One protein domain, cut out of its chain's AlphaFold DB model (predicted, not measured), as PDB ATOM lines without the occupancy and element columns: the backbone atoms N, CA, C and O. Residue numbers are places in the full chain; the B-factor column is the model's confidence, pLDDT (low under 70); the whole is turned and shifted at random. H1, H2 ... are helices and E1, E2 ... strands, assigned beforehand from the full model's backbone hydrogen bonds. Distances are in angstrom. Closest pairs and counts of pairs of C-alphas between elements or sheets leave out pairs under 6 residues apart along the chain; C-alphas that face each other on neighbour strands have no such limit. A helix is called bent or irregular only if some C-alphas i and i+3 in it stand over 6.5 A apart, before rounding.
ATOM      1  N   GLY A 716     -16.488  21.347  39.260       88.81
ATOM      2  CA  GLY A 716     -16.112  21.130  37.872       88.81
ATOM      3  C   GLY A 716     -14.845  21.889  37.508       88.81
ATOM      4  O   GLY A 716     -14.282  22.601  38.339       88.81
ATOM      5  N   GLN A 717     -14.375  21.731  36.272       78.38
ATOM      6  CA  GLN A 717     -13.135  22.378  35.820       78.38
ATOM      7  C   GLN A 717     -13.354  23.681  35.050       78.38
ATOM      8  O   GLN A 717     -12.426  24.476  34.938       78.38
ATOM      9  N   THR A 718     -14.557  23.915  34.531       71.62
ATOM     10  CA  THR A 718     -14.786  24.936  33.508       71.62
ATOM     11  C   THR A 718     -15.908  25.875  33.914       71.62
ATOM     12  O   THR A 718     -17.067  25.496  33.847       71.62
ATOM     13  N   ASP A 719     -15.558  27.099  34.280       80.75
ATOM     14  CA  ASP A 719     -16.373  28.289  34.035       80.75
ATOM     15  C   ASP A 719     -15.508  29.224  33.189       80.75
ATOM     16  O   ASP A 719     -14.276  29.145  33.241       80.75
ATOM     17  N   GLU A 720     -16.115  30.098  32.395       80.56
ATOM     18  CA  GLU A 720     -15.349  30.940  31.475       80.56
ATOM     19  C   GLU A 720     -15.507  32.417  31.783       80.56
ATOM     20  O   GLU A 720     -16.544  32.883  32.248       80.56
ATOM     21  N   THR A 721     -14.454  33.175  31.493       82.06
ATOM     22  CA  THR A 721     -14.535  34.631  31.454       82.06
ATOM     23  C   THR A 721     -14.700  35.070  30.010       82.06
ATOM     24  O   THR A 721     -13.780  34.899  29.212       82.06
ATOM     25  N   ILE A 722     -15.842  35.666  29.682       84.88
ATOM     26  CA  ILE A 722     -16.103  36.215  28.349       84.88
ATOM     27  C   ILE A 722     -16.020  37.738  28.382       84.88
ATOM     28  O   ILE A 722     -16.428  38.372  29.355       84.88
ATOM     29  N   ASP A 723     -15.486  38.331  27.320       84.88
ATOM     30  CA  ASP A 723     -15.476  39.781  27.138       84.88
ATOM     31  C   ASP A 723     -16.730  40.199  26.362       84.88
ATOM     32  O   ASP A 723     -16.954  39.763  25.231       84.88
ATOM     33  N   LEU A 724     -17.575  41.008  26.998       83.44
ATOM     34  CA  LEU A 724     -18.815  41.520  26.417       83.44
ATOM     35  C   LEU A 724     -18.758  43.036  26.204       83.44
ATOM     36  O   LEU A 724     -19.804  43.672  26.106       83.44
ATOM     37  N   THR A 725     -17.558  43.614  26.104       86.31
ATOM     38  CA  THR A 725     -17.353  45.039  25.811       86.31
ATOM     39  C   THR A 725     -18.135  45.484  24.572       86.31
ATOM     40  O   THR A 725     -17.995  44.919  23.484       86.31
ATOM     41  N   GLY A 726     -18.987  46.500  24.741       83.94
ATOM     42  CA  GLY A 726     -19.810  47.072  23.669       83.94
ATOM     43  C   GLY A 726     -21.050  46.251  23.301       83.94
ATOM     44  O   GLY A 726     -21.694  46.535  22.291       83.94
ATOM     45  N   GLN A 727     -21.397  45.231  24.089       81.69
ATOM     46  CA  GLN A 727     -22.572  44.386  23.863       81.69
ATOM     47  C   GLN A 727     -23.757  44.875  24.700       81.69
ATOM     48  O   GLN A 727     -23.579  45.523  25.724       81.69
ATOM     49  N   VAL A 728     -24.984  44.540  24.298       78.38
ATOM     50  CA  VAL A 728     -26.194  44.828  25.085       78.38
ATOM     51  C   VAL A 728     -26.841  43.513  25.495       78.38
ATOM     52  O   VAL A 728     -27.223  42.720  24.636       78.38
ATOM     53  N   LEU A 729     -26.992  43.287  26.800       77.31
ATOM     54  CA  LEU A 729     -27.679  42.122  27.357       77.31
ATOM     55  C   LEU A 729     -28.871  42.592  28.192       77.31
ATOM     56  O   LEU A 729     -28.712  43.387  29.117       77.31
ATOM     57  N   LEU A 730     -30.074  42.111  27.862       75.50
ATOM     58  CA  LEU A 730     -31.328  42.486  28.540       75.50
ATOM     59  C   LEU A 730     -31.548  44.014  28.625       75.50
ATOM     60  O   LEU A 730     -32.051  44.525  29.623       75.50
ATOM     61  N   GLY A 731     -31.149  44.751  27.585       78.81
ATOM     62  CA  GLY A 731     -31.301  46.210  27.514       78.81
ATOM     63  C   GLY A 731     -30.253  47.018  28.289       78.81
ATOM     64  O   GLY A 731     -30.309  48.244  28.256       78.81
ATOM     65  N   ALA A 732     -29.285  46.371  28.946       79.31
ATOM     66  CA  ALA A 732     -28.144  47.031  29.577       79.31
ATOM     67  C   ALA A 732     -26.884  46.861  28.720       79.31
ATOM     68  O   ALA A 732     -26.571  45.748  28.294       79.31
ATOM     69  N   ALA A 733     -26.154  47.953  28.485       82.94
ATOM     70  CA  ALA A 733     -24.823  47.874  27.897       82.94
ATOM     71  C   ALA A 733     -23.885  47.163  28.883       82.94
ATOM     72  O   ALA A 733     -23.838  47.502  30.068       82.94
ATOM     73  N   LEU A 734     -23.181  46.156  28.388       81.12
ATOM     74  CA  LEU A 734     -22.127  45.450  29.086       81.12
ATOM     75  C   LEU A 734     -20.784  46.008  28.610       81.12
ATOM     76  O   LEU A 734     -20.582  46.248  27.417       81.12
ATOM     77  N   ASP A 735     -19.886  46.254  29.555       81.94
ATOM     78  CA  ASP A 735     -18.586  46.866  29.289       81.94
ATOM     79  C   ASP A 735     -17.531  46.203  30.174       81.94
ATOM     80  O   ASP A 735     -17.344  46.570  31.336       81.94
ATOM     81  N   GLY A 736     -16.922  45.138  29.648       85.94
ATOM     82  CA  GLY A 736     -15.872  44.388  30.323       85.94
ATOM     83  C   GLY A 736     -16.044  42.870  30.302       85.94
ATOM     84  O   GLY A 736     -16.790  42.289  29.510       85.94
ATOM     85  N   LYS A 737     -15.295  42.230  31.201       84.56
ATOM     86  CA  LYS A 737     -15.211  40.777  31.357       84.56
ATOM     87  C   LYS A 737     -16.230  40.273  32.376       84.56
ATOM     88  O   LYS A 737     -16.331  40.838  33.459       84.56
ATOM     89  N   TYR A 738     -16.922  39.191  32.036       85.06
ATOM     90  CA  TYR A 738     -17.956  38.565  32.857       85.06
ATOM     91  C   TYR A 738     -17.619  37.103  33.111       85.06
ATOM     92  O   TYR A 738     -17.261  36.384  32.176       85.06
ATOM     93  N   TYR A 739     -17.775  36.658  34.355       85.62
ATOM     94  CA  TYR A 739     -17.611  35.265  34.740       85.62
ATOM     95  C   TYR A 739     -18.914  34.492  34.523       85.62
ATOM     96  O   TYR A 739     -19.954  34.828  35.097       85.62
ATOM     97  N   VAL A 740     -18.873  33.474  33.669       86.19
ATOM     98  CA  VAL A 740     -20.047  32.734  33.205       86.19
ATOM     99  C   VAL A 740     -20.054  31.342  33.803       86.19
ATOM    100  O   VAL A 740     -19.197  30.517  33.490       86.19
ATOM    101  N   ALA A 741     -21.079  31.072  34.603       88.25
ATOM    102  CA  ALA A 741     -21.369  29.737  35.087       88.25
ATOM    103  C   ALA A 741     -21.940  28.866  33.962       88.25
ATOM    104  O   ALA A 741     -22.898  29.259  33.276       88.25
ATOM    105  N   VAL A 742     -21.384  27.667  33.799       87.06
ATOM    106  CA  VAL A 742     -21.817  26.704  32.775       87.06
ATOM    107  C   VAL A 742     -22.209  25.360  33.378       87.06
ATOM    108  O   VAL A 742     -21.945  25.056  34.545       87.06
ATOM    109  N   ARG A 743     -22.886  24.536  32.573       86.25
ATOM    110  CA  ARG A 743     -23.317  23.208  33.004       86.25
ATOM    111  C   ARG A 743     -22.114  22.324  33.325       86.25
ATOM    112  O   ARG A 743     -21.205  22.210  32.509       86.25
ATOM    113  N   GLY A 744     -22.124  21.698  34.500       88.56
ATOM    114  CA  GLY A 744     -20.994  20.897  34.977       88.56
ATOM    115  C   GLY A 744     -19.754  21.706  35.375       88.56
ATOM    116  O   GLY A 744     -18.729  21.099  35.691       88.56
ATOM    117  N   GLY A 745     -19.842  23.043  35.359       90.44
ATOM    118  CA  GLY A 745     -18.791  23.981  35.753       90.44
ATOM    119  C   GLY A 745     -18.645  24.148  37.265       90.44
ATOM    120  O   GLY A 745     -19.171  23.347  38.040       90.44
ATOM    121  N   GLN A 746     -17.950  25.182  37.737       92.12
ATOM    122  CA  GLN A 746     -17.653  25.315  39.175       92.12
ATOM    123  C   GLN A 746     -18.879  25.779  39.983       92.12
ATOM    124  O   GLN A 746     -18.936  25.537  41.191       92.12
ATOM    125  N   HIS A 747     -19.900  26.372  39.345       92.12
ATOM    126  CA  HIS A 747     -21.188  26.718  39.985       92.12
ATOM    127  C   HIS A 747     -22.253  25.606  39.932       92.12
ATOM    128  O   HIS A 747     -23.380  25.827  40.389       92.12
ATOM    129  N   SER A 748     -21.937  24.432  39.381       93.19
ATOM    130  CA  SER A 748     -22.858  23.285  39.265       93.19
ATOM    131  C   SER A 748     -23.035  22.506  40.580       93.19
ATOM    132  O   SER A 748     -22.481  22.873  41.612       93.19
ATOM    133  N   GLY A 749     -23.861  21.460  40.596       94.75
ATOM    134  CA  GLY A 749     -24.076  20.579  41.747       94.75
ATOM    135  C   GLY A 749     -24.870  21.212  42.891       94.75
ATOM    136  O   GLY A 749     -25.666  22.140  42.702       94.75
ATOM    137  N   ASN A 750     -24.687  20.685  44.103       95.19
ATOM    138  CA  ASN A 750     -25.458  21.109  45.268       95.19
ATOM    139  C   ASN A 750     -25.205  22.592  45.616       95.19
ATOM    140  O   ASN A 750     -24.083  22.990  45.940       95.19
ATOM    141  N   HIS A 751     -26.264  23.409  45.605       92.44
ATOM    142  CA  HIS A 751     -26.191  24.856  45.851       92.44
ATOM    143  C   HIS A 751     -25.859  25.250  47.306       92.44
ATOM    144  O   HIS A 751     -25.669  26.436  47.593       92.44
ATOM    145  N   LEU A 752     -25.768  24.287  48.221       94.50
ATOM    146  CA  LEU A 752     -25.269  24.495  49.582       94.50
ATOM    147  C   LEU A 752     -23.823  24.023  49.758       94.50
ATOM    148  O   LEU A 752     -23.250  24.214  50.828       94.50
ATOM    149  N   CYS A 753     -23.209  23.419  48.737       96.19
ATOM    150  CA  CYS A 753     -21.856  22.904  48.881       96.19
ATOM    151  C   CYS A 753     -20.828  24.035  48.991       96.19
ATOM    152  O   CYS A 753     -20.861  24.976  48.194       96.19
ATOM    153  N   LEU A 754     -19.888  23.899  49.927       95.94
ATOM    154  CA  LEU A 754     -18.728  24.771  50.075       95.94
ATOM    155  C   LEU A 754     -17.902  24.807  48.795       95.94
ATOM    156  O   LEU A 754     -17.548  25.899  48.371       95.94
ATOM    157  N   MET A 755     -17.705  23.674  48.113       96.38
ATOM    158  CA  MET A 755     -16.851  23.573  46.917       96.38
ATOM    159  C   MET A 755     -17.481  24.092  45.620       96.38
ATOM    160  O   MET A 755     -16.833  24.110  44.572       96.38
ATOM    161  N   ARG A 756     -18.738  24.537  45.673       93.56
ATOM    162  CA  ARG A 756     -19.402  25.193  44.547       93.56
ATOM    163  C   ARG A 756     -19.083  26.679  44.556       93.56
ATOM    164  O   ARG A 756     -19.335  27.318  45.567       93.56
ATOM    165  N   TYR A 757     -18.669  27.280  43.450       89.06
ATOM    166  CA  TYR A 757     -18.555  28.737  43.369       89.06
ATOM    167  C   TYR A 757     -19.911  29.459  43.414       89.06
ATOM    168  O   TYR A 757     -20.966  28.940  43.042       89.06
ATOM    169  N   ALA A 758     -19.889  30.705  43.897       84.88
ATOM    170  CA  ALA A 758     -21.076  31.556  44.044       84.88
ATOM    171  C   ALA A 758     -20.838  33.000  43.553       84.88
ATOM    172  O   ALA A 758     -21.433  33.958  44.066       84.88
ATOM    173  N   CYS A 759     -19.938  33.145  42.576       84.50
ATOM    174  CA  CYS A 759     -19.403  34.415  42.078       84.50
ATOM    175  C   CYS A 759     -19.629  34.683  40.577       84.50
ATOM    176  O   CYS A 759     -19.068  35.647  40.079       84.50
ATOM    177  N   ALA A 760     -20.414  33.872  39.858       86.12
ATOM    178  CA  ALA A 760     -20.693  34.140  38.446       86.12
ATOM    179  C   ALA A 760     -21.542  35.403  38.264       86.12
ATOM    180  O   ALA A 760     -22.486  35.644  39.023       86.12
ATOM    181  N   ASP A 761     -21.219  36.160  37.219       84.56
ATOM    182  CA  ASP A 761     -21.972  37.326  36.771       84.56
ATOM    183  C   ASP A 761     -23.143  36.923  35.863       84.56
ATOM    184  O   ASP A 761     -24.210  37.547  35.888       84.56
ATOM    185  N   LEU A 762     -22.938  35.870  35.062       85.88
ATOM    186  CA  LEU A 762     -23.872  35.366  34.056       85.88
ATOM    187  C   LEU A 762     -24.012  33.844  34.144       85.88
ATOM    188  O   LEU A 762     -23.113  33.145  34.602       85.88
ATOM    189  N   TYR A 763     -25.137  33.334  33.646       83.88
ATOM    190  CA  TYR A 763     -25.418  31.901  33.570       83.88
ATOM    191  C   TYR A 763     -25.812  31.521  32.155       83.88
ATOM    192  O   TYR A 763     -26.618  32.218  31.532       83.88
ATOM    193  N   CYS A 764     -25.271  30.406  31.675       79.56
ATOM    194  CA  CYS A 764     -25.669  29.805  30.411       79.56
ATOM    195  C   CYS A 764     -26.957  28.986  30.610       79.56
ATOM    196  O   CYS A 764     -27.016  28.142  31.504       79.56
ATOM    197  N   ASP A 765     -28.005  29.249  29.822       68.62
ATOM    198  CA  ASP A 765     -29.282  28.528  29.929       68.62
ATOM    199  C   ASP A 765     -29.115  27.013  29.694       68.62
ATOM    200  O   ASP A 765     -28.252  26.591  28.923       68.62
ATOM    201  N   SER A 766     -29.975  26.188  30.299       59.88
ATOM    202  CA  SER A 766     -29.865  24.716  30.328       59.88
ATOM    203  C   SER A 766     -29.994  24.024  28.960       59.88
ATOM    204  O   SER A 766     -29.729  22.828  28.850       59.88
ATOM    205  N   THR A 767     -30.387  24.763  27.920       61.56
ATOM    206  CA  THR A 767     -30.499  24.307  26.521       61.56
ATOM    207  C   THR A 767     -29.274  24.659  25.665       61.56
ATOM    208  O   THR A 767     -29.216  24.337  24.477       61.56
ATOM    209  N   SER A 768     -28.292  25.351  26.242       53.75
ATOM    210  CA  SER A 768     -27.073  25.796  25.565       53.75
ATOM    211  C   SER A 768     -26.015  24.691  25.556       53.75
ATOM    212  O   SER A 768     -25.983  23.847  26.448       53.75
ATOM    213  N   ALA A 769     -25.142  24.698  24.546       55.22
ATOM    214  CA  ALA A 769     -24.017  23.770  24.450       55.22
ATOM    215  C   ALA A 769     -23.119  23.822  25.706       55.22
ATOM    216  O   ALA A 769     -23.097  24.820  26.422       55.22
ATOM    217  N   LEU A 770     -22.346  22.754  25.937       57.59
ATOM    218  CA  LEU A 770     -21.422  22.594  27.075       57.59
ATOM    219  C   LEU A 770     -20.312  23.663  27.159       57.59
ATOM    220  O   LEU A 770     -19.556  23.660  28.124       57.59
ATOM    221  N   GLN A 771     -20.201  24.556  26.172       60.38
ATOM    222  CA  GLN A 771     -19.214  25.632  26.139       60.38
ATOM    223  C   GLN A 771     -19.903  26.987  25.912       60.38
ATOM    224  O   GLN A 771     -20.817  27.080  25.083       60.38
ATOM    225  N   PRO A 772     -19.514  28.038  26.653       58.97
ATOM    226  CA  PRO A 772     -19.999  29.385  26.426       58.97
ATOM    227  C   PRO A 772     -19.313  29.953  25.179       58.97
ATOM    228  O   PRO A 772     -18.099  29.928  25.039       58.97
ATOM    229  N   PHE A 773     -20.102  30.483  24.255       65.50
ATOM    230  CA  PHE A 773     -19.590  31.105  23.038       65.50
ATOM    231  C   PHE A 773     -20.056  32.557  23.004       65.50
ATOM    232  O   PHE A 773     -21.229  32.837  23.259       65.50
ATOM    233  N   ALA A 774     -19.159  33.473  22.626       61.78
ATOM    234  CA  ALA A 774     -19.457  34.904  22.506       61.78
ATOM    235  C   ALA A 774     -20.653  35.206  21.575       61.78
ATOM    236  O   ALA A 774     -21.249  36.283  21.653       61.78
ATOM    237  N   ASP A 775     -21.032  34.247  20.732       65.88
ATOM    238  CA  ASP A 775     -22.093  34.356  19.732       65.88
ATOM    239  C   ASP A 775     -23.480  33.975  20.292       65.88
ATOM    240  O   ASP A 775     -24.494  34.234  19.653       65.88
ATOM    241  N   HIS A 776     -23.551  33.411  21.506       68.19
ATOM    242  CA  HIS A 776     -24.771  32.874  22.133       68.19
ATOM    243  C   HIS A 776     -25.346  33.798  23.221       68.19
ATOM    244  O   HIS A 776     -25.792  33.354  24.282       68.19
ATOM    245  N   LYS A 777     -25.303  35.113  22.985       67.31
ATOM    246  CA  LYS A 777     -25.629  36.134  23.999       67.31
ATOM    247  C   LYS A 777     -27.080  36.109  24.459       67.31
ATOM    248  O   LYS A 777     -27.364  36.425  25.609       67.31
ATOM    249  N   ASP A 778     -27.979  35.698  23.575       69.50
ATOM    250  CA  ASP A 778     -29.398  35.467  23.847       69.50
ATOM    251  C   ASP A 778     -29.637  34.374  24.903       69.50
ATOM    252  O   ASP A 778     -30.700  34.338  25.522       69.50
ATOM    253  N   LYS A 779     -28.636  33.521  25.154       71.88
ATOM    254  CA  LYS A 779     -28.704  32.416  26.119       71.88
ATOM    255  C   LYS A 779     -28.159  32.761  27.504       71.88
ATOM    256  O   LYS A 779     -28.278  31.938  28.415       71.88
ATOM    257  N   TYR A 780     -27.582  33.952  27.692       78.31
ATOM    258  CA  TYR A 780     -27.088  34.384  28.997       78.31
ATOM    259  C   TYR A 780     -28.177  35.067  29.818       78.31
ATOM    260  O   TYR A 780     -28.835  36.009  29.377       78.31
ATOM    261  N   LYS A 781     -28.326  34.625  31.067       76.38
ATOM    262  CA  LYS A 781     -29.235  35.241  32.038       76.38
ATOM    263  C   LYS A 781     -28.417  35.892  33.150       76.38
ATOM    264  O   LYS A 781     -27.559  35.249  33.755       76.38
ATOM    265  N   LYS A 782     -28.698  37.167  33.445       74.06
ATOM    266  CA  LYS A 782     -28.195  37.836  34.654       74.06
ATOM    267  C   LYS A 782     -28.997  37.309  35.837       74.06
ATOM    268  O   LYS A 782     -30.211  37.503  35.885       74.06
ATOM    269  N   PHE A 783     -28.347  36.625  36.772       64.75
ATOM    270  CA  PHE A 783     -29.055  35.956  37.859       64.75
ATOM    271  C   PHE A 783     -28.298  36.076  39.183       64.75
ATOM    272  O   PHE A 783     -27.153  35.664  39.308       64.75
ATOM    273  N   MET A 784     -28.953  36.643  40.193       63.25
ATOM    274  CA  MET A 784     -28.516  36.578  41.590       63.25
ATOM    275  C   MET A 784     -29.756  36.416  42.472       63.25
ATOM    276  O   MET A 784     -30.259  37.404  43.010       63.25
ATOM    277  N   PRO A 785     -30.315  35.206  42.602       61.38
ATOM    278  CA  PRO A 785     -31.455  35.005  43.472       61.38
ATOM    279  C   PRO A 785     -31.017  35.187  44.925       61.38
ATOM    280  O   PRO A 785     -29.877  34.904  45.321       61.38
ATOM    281  N   ILE A 786     -31.962  35.634  45.744       58.47
ATOM    282  CA  ILE A 786     -31.814  35.648  47.197       58.47
ATOM    283  C   ILE A 786     -31.485  34.216  47.650       58.47
ATOM    284  O   ILE A 786     -32.154  33.267  47.252       58.47
ATOM    285  N   GLY A 787     -30.429  34.052  48.449       64.06
ATOM    286  CA  GLY A 787     -29.993  32.739  48.944       64.06
ATOM    287  C   GLY A 787     -28.929  32.028  48.099       64.06
ATOM    288  O   GLY A 787     -28.380  31.036  48.565       64.06
ATOM    289  N   TRP A 788     -28.522  32.562  46.937       70.94
ATOM    290  CA  TRP A 788     -27.486  31.937  46.092       70.94
ATOM    291  C   TRP A 788     -26.179  31.625  46.837       70.94
ATOM    292  O   TRP A 788     -25.476  30.674  46.524       70.94
ATOM    293  N   ARG A 789     -25.830  32.404  47.861       77.62
ATOM    294  CA  ARG A 789     -24.558  32.251  48.578       77.62
ATOM    295  C   ARG A 789     -24.631  31.323  49.797       77.62
ATOM    296  O   ARG A 789     -23.753  31.411  50.631       77.62
ATOM    297  N   GLN A 790     -25.629  30.457  49.965       82.31
ATOM    298  CA  GLN A 790     -25.780  29.599  51.161       82.31
ATOM    299  C   GLN A 790     -24.828  28.380  51.211       82.31
ATOM    300  O   GLN A 790     -25.243  27.274  51.514       82.31
ATOM    301  N   GLN A 791     -23.539  28.558  50.930       90.69
ATOM    302  CA  GLN A 791     -22.548  27.481  51.034       90.69
ATOM    303  C   GLN A 791     -22.309  27.121  52.514       90.69
ATOM    304  O   GLN A 791     -21.785  27.954  53.254       90.69
ATOM    305  N   THR A 792     -22.735  25.935  52.953       94.00
ATOM    306  CA  THR A 792     -22.764  25.533  54.373       94.00
ATOM    307  C   THR A 792     -22.477  24.047  54.639       94.00
ATOM    308  O   THR A 792     -22.622  23.622  55.781       94.00
ATOM    309  N   LEU A 793     -22.147  23.235  53.628       95.12
ATOM    310  CA  LEU A 793     -21.868  21.794  53.787       95.12
ATOM    311  C   LEU A 793     -20.936  21.256  52.692       95.12
ATOM    312  O   LEU A 793     -20.710  21.941  51.699       95.12
ATOM    313  N   PHE A 794     -20.453  20.023  52.820       96.19
ATOM    314  CA  PHE A 794     -19.907  19.238  51.707       96.19
ATOM    315  C   PHE A 794     -20.983  18.305  51.143       96.19
ATOM    316  O   PHE A 794     -21.703  17.656  51.894       96.19
ATOM    317  N   CYS A 795     -21.141  18.256  49.818       95.38
ATOM    318  CA  CYS A 795     -22.222  17.485  49.207       95.38
ATOM    319  C   CYS A 795     -21.995  15.963  49.272       95.38
ATOM    320  O   CYS A 795     -20.881  15.481  49.067       95.38
ATOM    321  N   ASP A 796     -23.088  15.222  49.477       95.12
ATOM    322  CA  ASP A 796     -23.151  13.748  49.413       95.12
ATOM    323  C   ASP A 796     -23.370  13.207  47.991       95.12
ATOM    324  O   ASP A 796     -23.346  12.002  47.754       95.12
ATOM    325  N   SER A 797     -23.630  14.092  47.028       95.31
ATOM    326  CA  SER A 797     -23.923  13.735  45.641       95.31
ATOM    327  C   SER A 797     -23.474  14.850  44.698       95.31
ATOM    328  O   SER A 797     -23.571  16.029  45.068       95.31
ATOM    329  N   PRO A 798     -23.028  14.512  43.472       96.00
ATOM    330  CA  PRO A 798     -22.798  15.504  42.426       96.00
ATOM    331  C   PRO A 798     -24.093  16.178  41.947       96.00
ATOM    332  O   PRO A 798     -24.027  17.226  41.311       96.00
ATOM    333  N   ALA A 799     -25.270  15.619  42.247       96.56
ATOM    334  CA  ALA A 799     -26.540  16.129  41.745       96.56
ATOM    335  C   ALA A 799     -26.786  17.607  42.107       96.56
ATOM    336  O   ALA A 799     -26.555  18.063  43.233       96.56
ATOM    337  N   GLY A 800     -27.300  18.354  41.135       94.56
ATOM    338  CA  GLY A 800     -27.763  19.720  41.292       94.56
ATOM    339  C   GLY A 800     -28.932  19.803  42.270       94.56
ATOM    340  O   GLY A 800     -29.865  19.003  42.222       94.56
ATOM    341  N   THR A 801     -28.915  20.795  43.160       94.62
ATOM    342  CA  THR A 801     -30.012  21.044  44.116       94.62
ATOM    343  C   THR A 801     -30.463  22.499  44.068       94.62
ATOM    344  O   THR A 801     -29.749  23.364  43.556       94.62
ATOM    345  N   GLY A 802     -31.642  22.791  44.629       91.00
ATOM    346  CA  GLY A 802     -32.203  24.142  44.637       91.00
ATOM    347  C   GLY A 802     -32.337  24.667  43.213       91.00
ATOM    348  O   GLY A 802     -33.019  24.063  42.390       91.00
ATOM    349  N   PHE A 803     -31.634  25.753  42.901       85.94
ATOM    350  CA  PHE A 803     -31.626  26.296  41.545       85.94
ATOM    351  C   PHE A 803     -30.999  25.333  40.530       85.94
ATOM    352  O   PHE A 803     -31.502  25.251  39.424       85.94
ATOM    353  N   ASN A 804     -29.995  24.534  40.898       89.69
ATOM    354  CA  ASN A 804     -29.364  23.577  39.982       89.69
ATOM    355  C   ASN A 804     -30.166  22.267  39.794       89.69
ATOM    356  O   ASN A 804     -29.738  21.385  39.051       89.69
ATOM    357  N   ALA A 805     -31.313  22.100  40.465       91.56
ATOM    358  CA  ALA A 805     -32.096  20.863  40.411       91.56
ATOM    359  C   ALA A 805     -32.694  20.591  39.020       91.56
ATOM    360  O   ALA A 805     -32.988  21.517  38.263       91.56
ATOM    361  N   ASN A 806     -32.926  19.311  38.706       87.88
ATOM    362  CA  ASN A 806     -33.500  18.845  37.432       87.88
ATOM    363  C   ASN A 806     -32.714  19.316  36.195       87.88
ATOM    364  O   ASN A 806     -33.286  19.545  35.130       87.88
ATOM    365  N   GLY A 807     -31.400  19.508  36.340       81.06
ATOM    366  CA  GLY A 807     -30.544  19.987  35.258       81.06
ATOM    367  C   GLY A 807     -30.755  21.459  34.886       81.06
ATOM    368  O   GLY A 807     -30.274  21.884  33.831       81.06
ATOM    369  N   ASN A 808     -31.463  22.232  35.710       82.56
ATOM    370  CA  ASN A 808     -31.614  23.666  35.505       82.56
ATOM    371  C   ASN A 808     -30.284  24.396  35.741       82.56
ATOM    372  O   ASN A 808     -29.466  23.976  36.561       82.56
ATOM    373  N   TRP A 809     -30.093  25.519  35.041       83.12
ATOM    374  CA  TRP A 809     -28.894  26.362  35.124       83.12
ATOM    375  C   TRP A 809     -27.607  25.555  34.898       83.12
ATOM    376  O   TRP A 809     -27.362  25.080  33.792       83.12
ATOM    377  N   CYS A 810     -26.811  25.365  35.953       87.50
ATOM    378  CA  CYS A 810     -25.522  24.687  35.887       87.50
ATOM    379  C   CYS A 810     -25.648  23.164  36.063       87.50
ATOM    380  O   CYS A 810     -24.674  22.446  35.854       87.50
ATOM    381  N   GLY A 811     -26.834  22.661  36.424       90.31
ATOM    382  CA  GLY A 811     -27.102  21.233  36.585       90.31
ATOM    383  C   GLY A 811     -26.179  20.542  37.592       90.31
ATOM    384  O   GLY A 811     -25.783  21.135  38.597       90.31
ATOM    385  N   ASP A 812     -25.860  19.281  37.319       93.50
ATOM    386  CA  ASP A 812     -25.040  18.424  38.180       93.50
ATOM    387  C   ASP A 812     -23.545  18.760  38.077       93.50
ATOM    388  O   ASP A 812     -23.067  19.204  37.032       93.50
ATOM    389  N   ALA A 813     -22.815  18.527  39.167       94.31
ATOM    390  CA  ALA A 813     -21.361  18.589  39.216       94.31
ATOM    391  C   ALA A 813     -20.722  17.490  38.364       94.31
ATOM    392  O   ALA A 813     -21.242  16.379  38.258       94.31
ATOM    393  N   THR A 814     -19.570  17.804  37.774       93.75
ATOM    394  CA  THR A 814     -18.734  16.816  37.076       93.75
ATOM    395  C   THR A 814     -17.750  16.138  38.024       93.75
ATOM    396  O   THR A 814     -17.354  14.998  37.786       93.75
ATOM    397  N   SER A 815     -17.390  16.806  39.121       92.50
ATOM    398  CA  SER A 815     -16.633  16.206  40.217       92.50
ATOM    399  C   SER A 815     -17.515  15.274  41.062       92.50
ATOM    400  O   SER A 815     -18.714  15.529  41.197       92.50
ATOM    401  N   PRO A 816     -16.939  14.224  41.679       93.31
ATOM    402  CA  PRO A 816     -17.641  13.380  42.644       93.31
ATOM    403  C   PRO A 816     -18.207  14.160  43.838       93.31
ATOM    404  O   PRO A 816     -17.872  15.324  44.072       93.31
ATOM    405  N   ALA A 817     -19.041  13.487  44.634       94.75
ATOM    406  CA  ALA A 817     -19.518  14.018  45.906       94.75
ATOM    407  C   ALA A 817     -18.338  14.455  46.789       94.75
ATOM    408  O   ALA A 817     -17.407  13.681  47.014       94.75
ATOM    409  N   CYS A 818     -18.386  15.680  47.315       95.25
ATOM    410  CA  CYS A 818     -17.282  16.239  48.095       95.25
ATOM    411  C   CYS A 818     -16.979  15.405  49.341       95.25
ATOM    412  O   CYS A 818     -15.816  15.170  49.635       95.25
ATOM    413  N   ARG A 819     -17.999  14.884  50.033       93.25
ATOM    414  CA  ARG A 819     -17.775  14.023  51.204       93.25
ATOM    415  C   ARG A 819     -16.977  12.759  50.889       93.25
ATOM    416  O   ARG A 819     -16.112  12.377  51.666       93.25
TER     417      ARG A 819
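What this domain is: This is residues 716 to 819 of the 827 residues of an uncharacterized protein of Planctomycetes bacterium ADurb.Bin126 (UniProt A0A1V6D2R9). Little regular structure fills this elongated model: a small, curled sheet of E1, E4, E5 and E6 stands between the hairpin E2 and E3 at one end and long loops, among them residues 746 to 756, with short helix H1 toward the other. The 104 printed residues include six named strands, then one helix; the class is mixed, with 27 residues in named elements. The sheet, order E1 E4 E5 E6, is mixed; the whole is compact, radius of gyration of the C-alphas 13.4 A, spans 43 by 26 by 20 A.

How they stand to each other: E1, residues 720 to 723, is antiparallel to E4, residues 737 to 741, at 147 degrees; N 722 and O 738, 3.0 A apart, are within hydrogen-bond range. E2, residues 727 to 729, and E3, residues 732 to 734, form a hairpin, with N 734 and O 727 at 2.8 A. E5, residues 762 to 764, is parallel to E4, with N 741 and O 762 at 2.9 A. E5 forms a hairpin with E6, residues 780 to 782, with N 781 and O 763 at 3.0 A. H1, residues 802 to 807, is not on the sheet and is irregular, C-alphas 803 and 806 being 8.7 A apart; 0 of 2 O i to N i+4 pairs and 1 of 3 O i to N i+3 pairs are within range.

Where its parts are: E1 begins at C-alpha 720 (-15.349, 30.940, 31.475); E4 is 13.2 A long; H1, 10.4 A, ends at C-alpha 807 (-30.544, 19.987, 35.258).

The domain as a whole: The farthest C-alphas, Gly 726 and Arg 819, are 43.1 A apart. The printed part has no cut; the links E4 to E5, E5 to E6 and E6 to H1 are long. Confidence is under 70 in residues 765 to 778 and 783 to 787.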